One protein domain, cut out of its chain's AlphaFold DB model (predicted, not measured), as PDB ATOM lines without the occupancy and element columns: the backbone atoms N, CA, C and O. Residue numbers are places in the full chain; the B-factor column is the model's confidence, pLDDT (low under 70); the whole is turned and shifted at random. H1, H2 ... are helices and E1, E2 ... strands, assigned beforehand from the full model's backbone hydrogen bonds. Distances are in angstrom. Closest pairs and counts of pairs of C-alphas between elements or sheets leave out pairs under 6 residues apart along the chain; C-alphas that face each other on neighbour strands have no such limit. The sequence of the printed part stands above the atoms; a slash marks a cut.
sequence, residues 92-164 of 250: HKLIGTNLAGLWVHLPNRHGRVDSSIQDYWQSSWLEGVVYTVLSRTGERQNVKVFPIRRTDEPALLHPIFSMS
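What this domain is: This is residues 92 to 164 of the 250 residues of an uncharacterized protein of Perkinsus olseni (UniProt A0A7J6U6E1). A little two-stranded parallel sheet, E1 beside E2, has the short helix H2 near it and H1 farther out, with little regular structure and mostly loops around them; residues 111 to 116 and 149 to 155 stick out. The 73 printed residues hold E1, H1, H2, E2 in chain order, a mixed class with only 21 residues in named elements. The whole is compact, radius of gyration of the C-alphas 12.9 A, spanning 35 by 26 by 17 A.

Where its parts are: E1, residues 102 to 105, is 9.3 A long from C-alpha 102 at (204.045, 138.912, 176.458). E2, residues 143 to 146, is 9.9 A long, ending at C-alpha 146 at (207.484, 148.386, 179.284). H2, residues 129 to 134, measures 8.6 A and H1, residues 115 to 121, 10.1 A.

How they stand to each other: E1 and E2 are parallel at 15 degrees; N 104 and O 144 are 2.8 A apart, within hydrogen-bond range. E1, H1 H2, E2 form a strand-helix-strand unit, parallel neighbour strands joined through helices, with a right-handed crossover. The closest C-alphas of E1 and H2, Leu 102 and Leu 134, are 7.7 A apart. H1 is apart from E2 and H2. In H1 and H2 every O i to N i+4 pair is within hydrogen-bond range.

The domain as a whole: The printed part has no cut and no long link. Residues 108 to 115, 147 to 156 and 158 are under pLDDT 70.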
ATOM      1  N   HIS A  92     199.800 143.981 165.301       85.31
ATOM      2  CA  HIS A  92     198.956 143.563 164.173       85.31
ATOM      3  C   HIS A  92     199.232 142.142 163.675       85.31
ATOM      4  O   HIS A  92     198.335 141.495 163.143       85.31
ATOM      5  N   LYS A  93     200.461 141.637 163.823       84.75
ATOM      6  CA  LYS A  93     200.813 140.267 163.419       84.75
ATOM      7  C   LYS A  93     200.417 139.217 164.452       84.75
ATOM      8  O   LYS A  93     200.441 138.036 164.126       84.75
ATOM      9  N   LEU A  94     200.052 139.640 165.659       85.62
ATOM     10  CA  LEU A  94     199.618 138.762 166.744       85.62
ATOM     11  C   LEU A  94     198.091 138.650 166.835       85.62
ATOM     12  O   LEU A  94     197.577 137.918 167.674       85.62
ATOM     13  N   ILE A  95     197.338 139.356 165.986       86.12
ATOM     14  CA  ILE A  95     195.874 139.265 165.980       86.12
ATOM     15  C   ILE A  95     195.461 137.811 165.717       86.12
ATOM     16  O   ILE A  95     195.860 137.212 164.720       86.12
ATOM     17  N   GLY A  96     194.660 137.251 166.626       84.81
ATOM     18  CA  GLY A  96     194.165 135.876 166.525       84.81
ATOM     19  C   GLY A  96     195.134 134.795 167.009       84.81
ATOM     20  O   GLY A  96     194.789 133.620 166.922       84.81
ATOM     21  N   THR A  97     196.313 135.147 167.537       85.62
ATOM     22  CA  THR A  97     197.218 134.170 168.168       85.62
ATOM     23  C   THR A  97     196.946 134.035 169.668       85.62
ATOM     24  O   THR A  97     196.348 134.923 170.282       85.62
ATOM     25  N   ASN A  98     197.403 132.922 170.245       86.25
ATOM     26  CA  ASN A  98     197.470 132.694 171.686       86.25
ATOM     27  C   ASN A  98     198.940 132.562 172.081       86.25
ATOM     28  O   ASN A  98     199.695 131.849 171.421       86.25
ATOM     29  N   LEU A  99     199.350 133.272 173.128       86.31
ATOM     30  CA  LEU A  99     200.739 133.357 173.560       86.31
ATOM     31  C   LEU A  99     200.841 133.013 175.044       86.31
ATOM     32  O   LEU A  99     200.036 133.470 175.854       86.31
ATOM     33  N   ALA A 100     201.871 132.246 175.406       84.19
ATOM     34  CA  ALA A 100     202.136 131.882 176.798       84.19
ATOM     35  C   ALA A 100     202.473 133.107 177.668       84.19
ATOM     36  O   ALA A 100     202.126 133.155 178.845       84.19
ATOM     37  N   GLY A 101     203.117 134.122 177.084       87.81
ATOM     38  CA  GLY A 101     203.432 135.379 177.751       87.81
ATOM     39  C   GLY A 101     203.863 136.470 176.779       87.81
ATOM     40  O   GLY A 101     204.214 136.205 175.628       87.81
ATOM     41  N   LEU A 102     203.820 137.712 177.253       89.06
ATOM     42  CA  LEU A 102     204.045 138.912 176.458       89.06
ATOM     43  C   LEU A 102     204.909 139.911 177.201       89.06
ATOM     44  O   LEU A 102     204.585 140.323 178.314       89.06
ATOM     45  N   TRP A 103     205.953 140.387 176.530       89.75
ATOM     46  CA  TRP A 103     206.641 141.614 176.909       89.75
ATOM     47  C   TRP A 103     206.298 142.686 175.879       89.75
ATOM     48  O   TRP A 103     206.813 142.691 174.764       89.75
ATOM     49  N   VAL A 104     205.370 143.566 176.244       87.62
ATOM     50  CA  VAL A 104     204.861 144.622 175.373       87.62
ATOM     51  C   VAL A 104     205.751 145.841 175.521       87.62
ATOM     52  O   VAL A 104     205.839 146.417 176.604       87.62
ATOM     53  N   HIS A 105     206.401 146.230 174.429       84.00
ATOM     54  CA  HIS A 105     207.171 147.463 174.357       84.00
ATOM     55  C   HIS A 105     206.317 148.565 173.729       84.00
ATOM     56  O   HIS A 105     206.098 148.588 172.519       84.00
ATOM     57  N   LEU A 106     205.851 149.492 174.555       77.44
ATOM     58  CA  LEU A 106     205.170 150.700 174.118       77.44
ATOM     59  C   LEU A 106     206.227 151.801 173.944       77.44
ATOM     60  O   LEU A 106     207.057 151.976 174.830       77.44
ATOM     61  N   PRO A 107     206.287 152.536 172.828       70.19
ATOM     62  CA  PRO A 107     207.232 153.649 172.697       70.19
ATOM     63  C   PRO A 107     207.151 154.627 173.898       70.19
ATOM     64  O   PRO A 107     206.066 155.111 174.221       70.19
ATOM     65  N   ASN A 108     208.281 154.873 174.600       60.50
ATOM     66  CA  ASN A 108     208.307 155.699 175.824       60.50
ATOM     67  C   ASN A 108     208.384 157.207 175.582       60.50
ATOM     68  O   ASN A 108     209.170 157.682 174.769       60.50
ATOM     69  N   ARG A 109     207.758 157.917 176.524       55.00
ATOM     70  CA  ARG A 109     207.932 159.304 176.976       55.00
ATOM     71  C   ARG A 109     209.266 159.576 177.701       55.00
ATOM     72  O   ARG A 109     209.276 160.118 178.808       55.00
ATOM     73  N   HIS A 110     210.413 159.217 177.132       44.94
ATOM     74  CA  HIS A 110     211.683 159.731 177.663       44.94
ATOM     75  C   HIS A 110     212.065 161.030 176.944       44.94
ATOM     76  O   HIS A 110     212.780 161.005 175.955       44.94
ATOM     77  N   GLY A 111     211.591 162.158 177.489       49.75
ATOM     78  CA  GLY A 111     212.001 163.512 177.095       49.75
ATOM     79  C   GLY A 111     211.118 164.142 176.016       49.75
ATOM     80  O   GLY A 111     211.105 163.662 174.897       49.75
ATOM     81  N   ARG A 112     210.426 165.235 176.389       51.50
ATOM     82  CA  ARG A 112     209.481 166.059 175.597       51.50
ATOM     83  C   ARG A 112     208.373 165.266 174.885       51.50
ATOM     84  O   ARG A 112     208.614 164.363 174.100       51.50
ATOM     85  N   VAL A 113     207.121 165.638 175.146       55.06
ATOM     86  CA  VAL A 113     205.994 165.217 174.304       55.06
ATOM     87  C   VAL A 113     206.211 165.870 172.941       55.06
ATOM     88  O   VAL A 113     205.907 167.043 172.757       55.06
ATOM     89  N   ASP A 114     206.847 165.142 172.033       62.94
ATOM     90  CA  ASP A 114     206.850 165.483 170.621       62.94
ATOM     91  C   ASP A 114     205.431 165.230 170.097       62.94
ATOM     92  O   ASP A 114     204.852 164.168 170.357       62.94
ATOM     93  N   SER A 115     204.853 166.205 169.396       67.69
ATOM     94  CA  SER A 115     203.526 166.090 168.780       67.69
ATOM     95  C   SER A 115     203.428 164.845 167.895       67.69
ATOM     96  O   SER A 115     202.382 164.207 167.853       67.69
ATOM     97  N   SER A 116     204.550 164.408 167.311       70.19
ATOM     98  CA  SER A 116     204.642 163.187 166.505       70.19
ATOM     99  C   SER A 116     204.212 161.904 167.241       70.19
ATOM    100  O   SER A 116     203.602 161.017 166.643       70.19
ATOM    101  N   ILE A 117     204.485 161.789 168.546       72.25
ATOM    102  CA  ILE A 117     204.112 160.614 169.354       72.25
ATOM    103  C   ILE A 117     202.624 160.658 169.708       72.25
ATOM    104  O   ILE A 117     201.973 159.615 169.804       72.25
ATOM    105  N   GLN A 118     202.081 161.857 169.906       71.00
ATOM    106  CA  GLN A 118     200.654 162.040 170.131       71.00
ATOM    107  C   GLN A 118     199.861 161.695 168.866       71.00
ATOM    108  O   GLN A 118     198.929 160.897 168.950       71.00
ATOM    109  N   ASP A 119     200.291 162.191 167.706       78.12
ATOM    110  CA  ASP A 119     199.697 161.875 166.402       78.12
ATOM    111  C   ASP A 119     199.772 160.373 166.095       78.12
ATOM    112  O   ASP A 119     198.815 159.775 165.592       78.12
ATOM    113  N   TYR A 120     200.889 159.729 166.457       82.25
ATOM    114  CA  TYR A 120     201.031 158.280 166.362       82.25
ATOM    115  C   TYR A 120     199.922 157.572 167.140       82.25
ATOM    116  O   TYR A 120     199.139 156.845 166.539       82.25
ATOM    117  N   TRP A 121     199.804 157.816 168.449       80.00
ATOM    118  CA  TRP A 121     198.832 157.122 169.303       80.00
ATOM    119  C   TRP A 121     197.369 157.470 169.006       80.00
ATOM    120  O   TRP A 121     196.481 156.668 169.280       80.00
ATOM    121  N   GLN A 122     197.114 158.633 168.409       80.25
ATOM    122  CA  GLN A 122     195.785 159.043 167.955       80.25
ATOM    123  C   GLN A 122     195.423 158.506 166.562       80.25
ATOM    124  O   GLN A 122     194.317 158.744 166.079       80.25
ATOM    125  N   SER A 123     196.323 157.778 165.901       84.06
ATOM    126  CA  SER A 123     196.041 157.210 164.590       84.06
ATOM    127  C   SER A 123     194.971 156.116 164.664       84.06
ATOM    128  O   SER A 123     195.091 155.166 165.435       84.06
ATOM    129  N   SER A 124     193.975 156.180 163.778       86.44
ATOM    130  CA  SER A 124     192.837 155.244 163.764       86.44
ATOM    131  C   SER A 124     193.230 153.770 163.597       86.44
ATOM    132  O   SER A 124     192.562 152.877 164.105       86.44
ATOM    133  N   TRP A 125     194.355 153.480 162.934       83.88
ATOM    134  CA  TRP A 125     194.860 152.111 162.754       83.88
ATOM    135  C   TRP A 125     195.475 151.491 164.028       83.88
ATOM    136  O   TRP A 125     195.812 150.300 164.022       83.88
ATOM    137  N   LEU A 126     195.641 152.279 165.099       83.81
ATOM    138  CA  LEU A 126     196.059 151.820 166.429       83.81
ATOM    139  C   LEU A 126     194.894 151.588 167.394       83.81
ATOM    140  O   LEU A 126     195.118 151.008 168.460       83.81
ATOM    141  N   GLU A 127     193.673 151.986 167.031       87.50
ATOM    142  CA  GLU A 127     192.491 151.776 167.867       87.50
ATOM    143  C   GLU A 127     192.350 150.290 168.226       87.50
ATOM    144  O   GLU A 127     192.383 149.403 167.370       87.50
ATOM    145  N   GLY A 128     192.256 150.003 169.524       86.31
ATOM    146  CA  GLY A 128     192.136 148.652 170.064       86.31
ATOM    147  C   GLY A 128     193.377 147.767 169.958       86.31
ATOM    148  O   GLY A 128     193.380 146.693 170.554       86.31
ATOM    149  N   VAL A 129     194.465 148.193 169.306       86.81
ATOM    150  CA  VAL A 129     195.663 147.353 169.114       86.81
ATOM    151  C   VAL A 129     196.282 146.944 170.444       86.81
ATOM    152  O   VAL A 129     196.653 145.784 170.616       86.81
ATOM    153  N   VAL A 130     196.373 147.861 171.411       86.44
ATOM    154  CA  VAL A 130     196.933 147.540 172.733       86.44
ATOM    155  C   VAL A 130     196.044 146.535 173.467       86.44
ATOM    156  O   VAL A 130     196.561 145.560 174.009       86.44
ATOM    157  N   TYR A 131     194.718 146.693 173.412       87.38
ATOM    158  CA  TYR A 131     193.778 145.690 173.926       87.38
ATOM    159  C   TYR A 131     193.960 144.334 173.225       87.38
ATOM    160  O   TYR A 131     194.056 143.291 173.877       87.38
ATOM    161  N   THR A 132     194.084 144.327 171.897       88.50
ATOM    162  CA  THR A 132     194.305 143.101 171.128       88.50
ATOM    163  C   THR A 132     195.601 142.409 171.531       88.50
ATOM    164  O   THR A 132     195.599 141.196 171.713       88.50
ATOM    165  N   VAL A 133     196.691 143.152 171.730       89.19
ATOM    166  CA  VAL A 133     197.968 142.588 172.183       89.19
ATOM    167  C   VAL A 133     197.841 142.026 173.594       89.19
ATOM    168  O   VAL A 133     198.196 140.875 173.815       89.19
ATOM    169  N   LEU A 134     197.311 142.789 174.550       89.00
ATOM    170  CA  LEU A 134     197.220 142.342 175.944       89.00
ATOM    171  C   LEU A 134     196.272 141.145 176.122       89.00
ATOM    172  O   LEU A 134     196.486 140.330 177.013       89.00
ATOM    173  N   SER A 135     195.276 140.994 175.246       90.25
ATOM    174  CA  SER A 135     194.350 139.853 175.250       90.25
ATOM    175  C   SER A 135     194.913 138.564 174.636       90.25
ATOM    176  O   SER A 135     194.191 137.573 174.579       90.25
ATOM    177  N   ARG A 136     196.172 138.526 174.160       89.56
ATOM    178  CA  ARG A 136     196.759 137.278 173.611       89.56
ATOM    179  C   ARG A 136     197.211 136.290 174.691       89.56
ATOM    180  O   ARG A 136     197.579 135.168 174.356       89.56
ATOM    181  N   THR A 137     197.207 136.694 175.961       88.06
ATOM    182  CA  THR A 137     197.560 135.845 177.109       88.06
ATOM    183  C   THR A 137     196.353 135.678 178.021       88.06
ATOM    184  O   THR A 137     195.689 136.667 178.327       88.06
ATOM    185  N   GLY A 138     196.112 134.466 178.525       85.44
ATOM    186  CA  GLY A 138     195.015 134.210 179.469       85.44
ATOM    187  C   GLY A 138     195.265 134.725 180.892       85.44
ATOM    188  O   GLY A 138     194.329 134.861 181.672       85.44
ATOM    189  N   GLU A 139     196.517 135.034 181.239       86.81
ATOM    190  CA  GLU A 139     196.931 135.306 182.615       86.81
ATOM    191  C   GLU A 139     197.693 136.628 182.746       86.81
ATOM    192  O   GLU A 139     198.701 136.859 182.075       86.81
ATOM    193  N   ARG A 140     197.261 137.481 183.685       85.88
ATOM    194  CA  ARG A 140     197.859 138.805 183.923       85.88
ATOM    195  C   ARG A 140     199.346 138.730 184.278       85.88
ATOM    196  O   ARG A 140     200.111 139.592 183.852       85.88
ATOM    197  N   GLN A 141     199.763 137.733 185.056       87.56
ATOM    198  CA  GLN A 141     201.158 137.539 185.472       87.56
ATOM    199  C   GLN A 141     202.119 137.315 184.296       87.56
ATOM    200  O   GLN A 141     203.312 137.598 184.417       87.56
ATOM    201  N   ASN A 142     201.598 136.876 183.149       88.69
ATOM    202  CA  ASN A 142     202.392 136.590 181.959       88.69
ATOM    203  C   ASN A 142     202.554 137.821 181.057       88.69
ATOM    204  O   ASN A 142     203.226 137.749 180.027       88.69
ATOM    205  N   VAL A 143     201.991 138.964 181.459       88.81
ATOM    206  CA  VAL A 143     202.099 140.237 180.752       88.81
ATOM    207  C   VAL A 143     203.056 141.165 181.487       88.81
ATOM    208  O   VAL A 143     202.847 141.537 182.642       88.81
ATOM    209  N   LYS A 144     204.091 141.619 180.782       87.12
ATOM    210  CA  LYS A 144     204.943 142.730 181.208       87.12
ATOM    211  C   LYS A 144     204.820 143.852 180.198       87.12
ATOM    212  O   LYS A 144     205.040 143.636 179.013       87.12
ATOM    213  N   VAL A 145     204.497 145.053 180.663       83.81
ATOM    214  CA  VAL A 145     204.405 146.230 179.796       83.81
ATOM    215  C   VAL A 145     205.536 147.182 180.144       83.81
ATOM    216  O   VAL A 145     205.591 147.735 181.240       83.81
ATOM    217  N   PHE A 146     206.448 147.374 179.205       76.50
ATOM    218  CA  PHE A 146     207.484 148.386 179.284       76.50
ATOM    219  C   PHE A 146     207.112 149.506 178.325       76.50
ATOM    220  O   PHE A 146     206.714 149.216 177.199       76.50
ATOM    221  N   PRO A 147     207.253 150.777 178.698       67.00
ATOM    222  CA  PRO A 147     207.705 151.361 179.953       67.00
ATOM    223  C   PRO A 147     206.521 151.981 180.698       67.00
ATOM    224  O   PRO A 147     206.508 153.177 180.978       67.00
ATOM    225  N   ILE A 148     205.504 151.194 181.042       65.12
ATOM    226  CA  ILE A 148     204.484 151.704 181.959       65.12
ATOM    227  C   ILE A 148     205.046 151.552 183.374       65.12
ATOM    228  O   ILE A 148     204.835 150.551 184.055       65.12
ATOM    229  N   ARG A 149     205.834 152.542 183.809       54.53
ATOM    230  CA  ARG A 149     206.075 152.746 185.245       54.53
ATOM    231  C   ARG A 149     204.761 153.220 185.865       54.53
ATOM    232  O   ARG A 149     203.962 153.832 185.161       54.53
ATOM    233  N   ARG A 150     204.539 152.918 187.152       52.66
ATOM    234  CA  ARG A 150     203.404 153.434 187.940       52.66
ATOM    235  C   ARG A 150     203.262 154.934 187.653       52.66
ATOM    236  O   ARG A 150     204.108 155.706 188.083       52.66
ATOM    237  N   THR A 151     202.289 155.299 186.823       58.09
ATOM    238  CA  THR A 151     201.972 156.694 186.535       58.09
ATOM    239  C   THR A 151     200.850 157.064 187.477       58.09
ATOM    240  O   THR A 151     199.804 156.414 187.476       58.09
ATOM    241  N   ASP A 152     201.083 158.082 188.294       61.50
ATOM    242  CA  ASP A 152     200.061 158.622 189.189       61.50
ATOM    243  C   ASP A 152     199.037 159.474 188.412       61.50
ATOM    244  O   ASP A 152     198.007 159.872 188.947       61.50
ATOM    245  N   GLU A 153     199.283 159.686 187.111       65.12
ATOM    246  CA  GLU A 153     198.394 160.359 186.169       65.12
ATOM    247  C   GLU A 153     197.881 159.372 185.097       65.12
ATOM    248  O   GLU A 153     198.541 159.156 184.071       65.12
ATOM    249  N   PRO A 154     196.689 158.768 185.285       66.38
ATOM    250  CA  PRO A 154     196.060 157.885 184.298       66.38
ATOM    251  C   PRO A 154     195.781 158.565 182.952       66.38
ATOM    252  O   PRO A 154     195.784 157.904 181.914       66.38
ATOM    253  N   ALA A 155     195.604 159.892 182.947       66.12
ATOM    254  CA  ALA A 155     195.347 160.670 181.736       66.12
ATOM    255  C   ALA A 155     196.444 160.514 180.672       66.12
ATOM    256  O   ALA A 155     196.181 160.565 179.472       66.12
ATOM    257  N   LEU A 156     197.674 160.244 181.110       64.94
ATOM    258  CA  LEU A 156     198.829 160.035 180.247       64.94
ATOM    259  C   LEU A 156     198.784 158.704 179.479       64.94
ATOM    260  O   LEU A 156     199.509 158.557 178.493       64.94
ATOM    261  N   LEU A 157     197.939 157.766 179.919       70.19
ATOM    262  CA  LEU A 157     197.723 156.459 179.299       70.19
ATOM    263  C   LEU A 157     196.559 156.465 178.303       70.19
ATOM    264  O   LEU A 157     196.540 155.620 177.416       70.19
ATOM    265  N   HIS A 158     195.614 157.407 178.401       68.12
ATOM    266  CA  HIS A 158     194.430 157.433 177.531       68.12
ATOM    267  C   HIS A 158     194.735 157.386 176.025       68.12
ATOM    268  O   HIS A 158     194.070 156.616 175.338       68.12
ATOM    269  N   PRO A 159     195.743 158.106 175.490       70.19
ATOM    270  CA  PRO A 159     196.066 158.014 174.064       70.19
ATOM    271  C   PRO A 159     196.531 156.615 173.637       70.19
ATOM    272  O   PRO A 159     196.315 156.212 172.504       70.19
ATOM    273  N   ILE A 160     197.163 155.869 174.546       75.38
ATOM    274  CA  ILE A 160     197.701 154.526 174.289       75.38
ATOM    275  C   ILE A 160     196.575 153.484 174.295       75.38
ATOM    276  O   ILE A 160     196.605 152.518 173.535       75.38
ATOM    277  N   PHE A 161     195.582 153.670 175.165       78.69
ATOM    278  CA  PHE A 161     194.426 152.791 175.308       78.69
ATOM    279  C   PHE A 161     193.189 153.444 174.690       78.69
ATOM    280  O   PHE A 161     192.266 153.851 175.395       78.69
ATOM    281  N   SER A 162     193.193 153.552 173.363       83.06
ATOM    282  CA  SER A 162     192.079 154.079 172.581       83.06
ATOM    283  C   SER A 162     191.237 152.952 171.974       83.06
ATOM    284  O   SER A 162     191.742 151.888 171.610       83.06
ATOM    285  N   MET A 163     189.932 153.194 171.876       83.81
ATOM    286  CA  MET A 163     188.957 152.333 171.208       83.81
ATOM    287  C   MET A 163     188.049 153.211 170.353       83.81
ATOM    288  O   MET A 163     187.742 154.340 170.737       83.81
ATOM    289  N   SER A 164     187.593 152.677 169.221       87.50
ATOM    290  CA  SER A 164     186.615 153.354 168.374       87.50
ATOM    291  C   SER A 164     185.318 153.608 169.144       87.50
ATOM    292  O   SER A 164     184.767 152.688 169.754       87.50
TER     293      SER A 164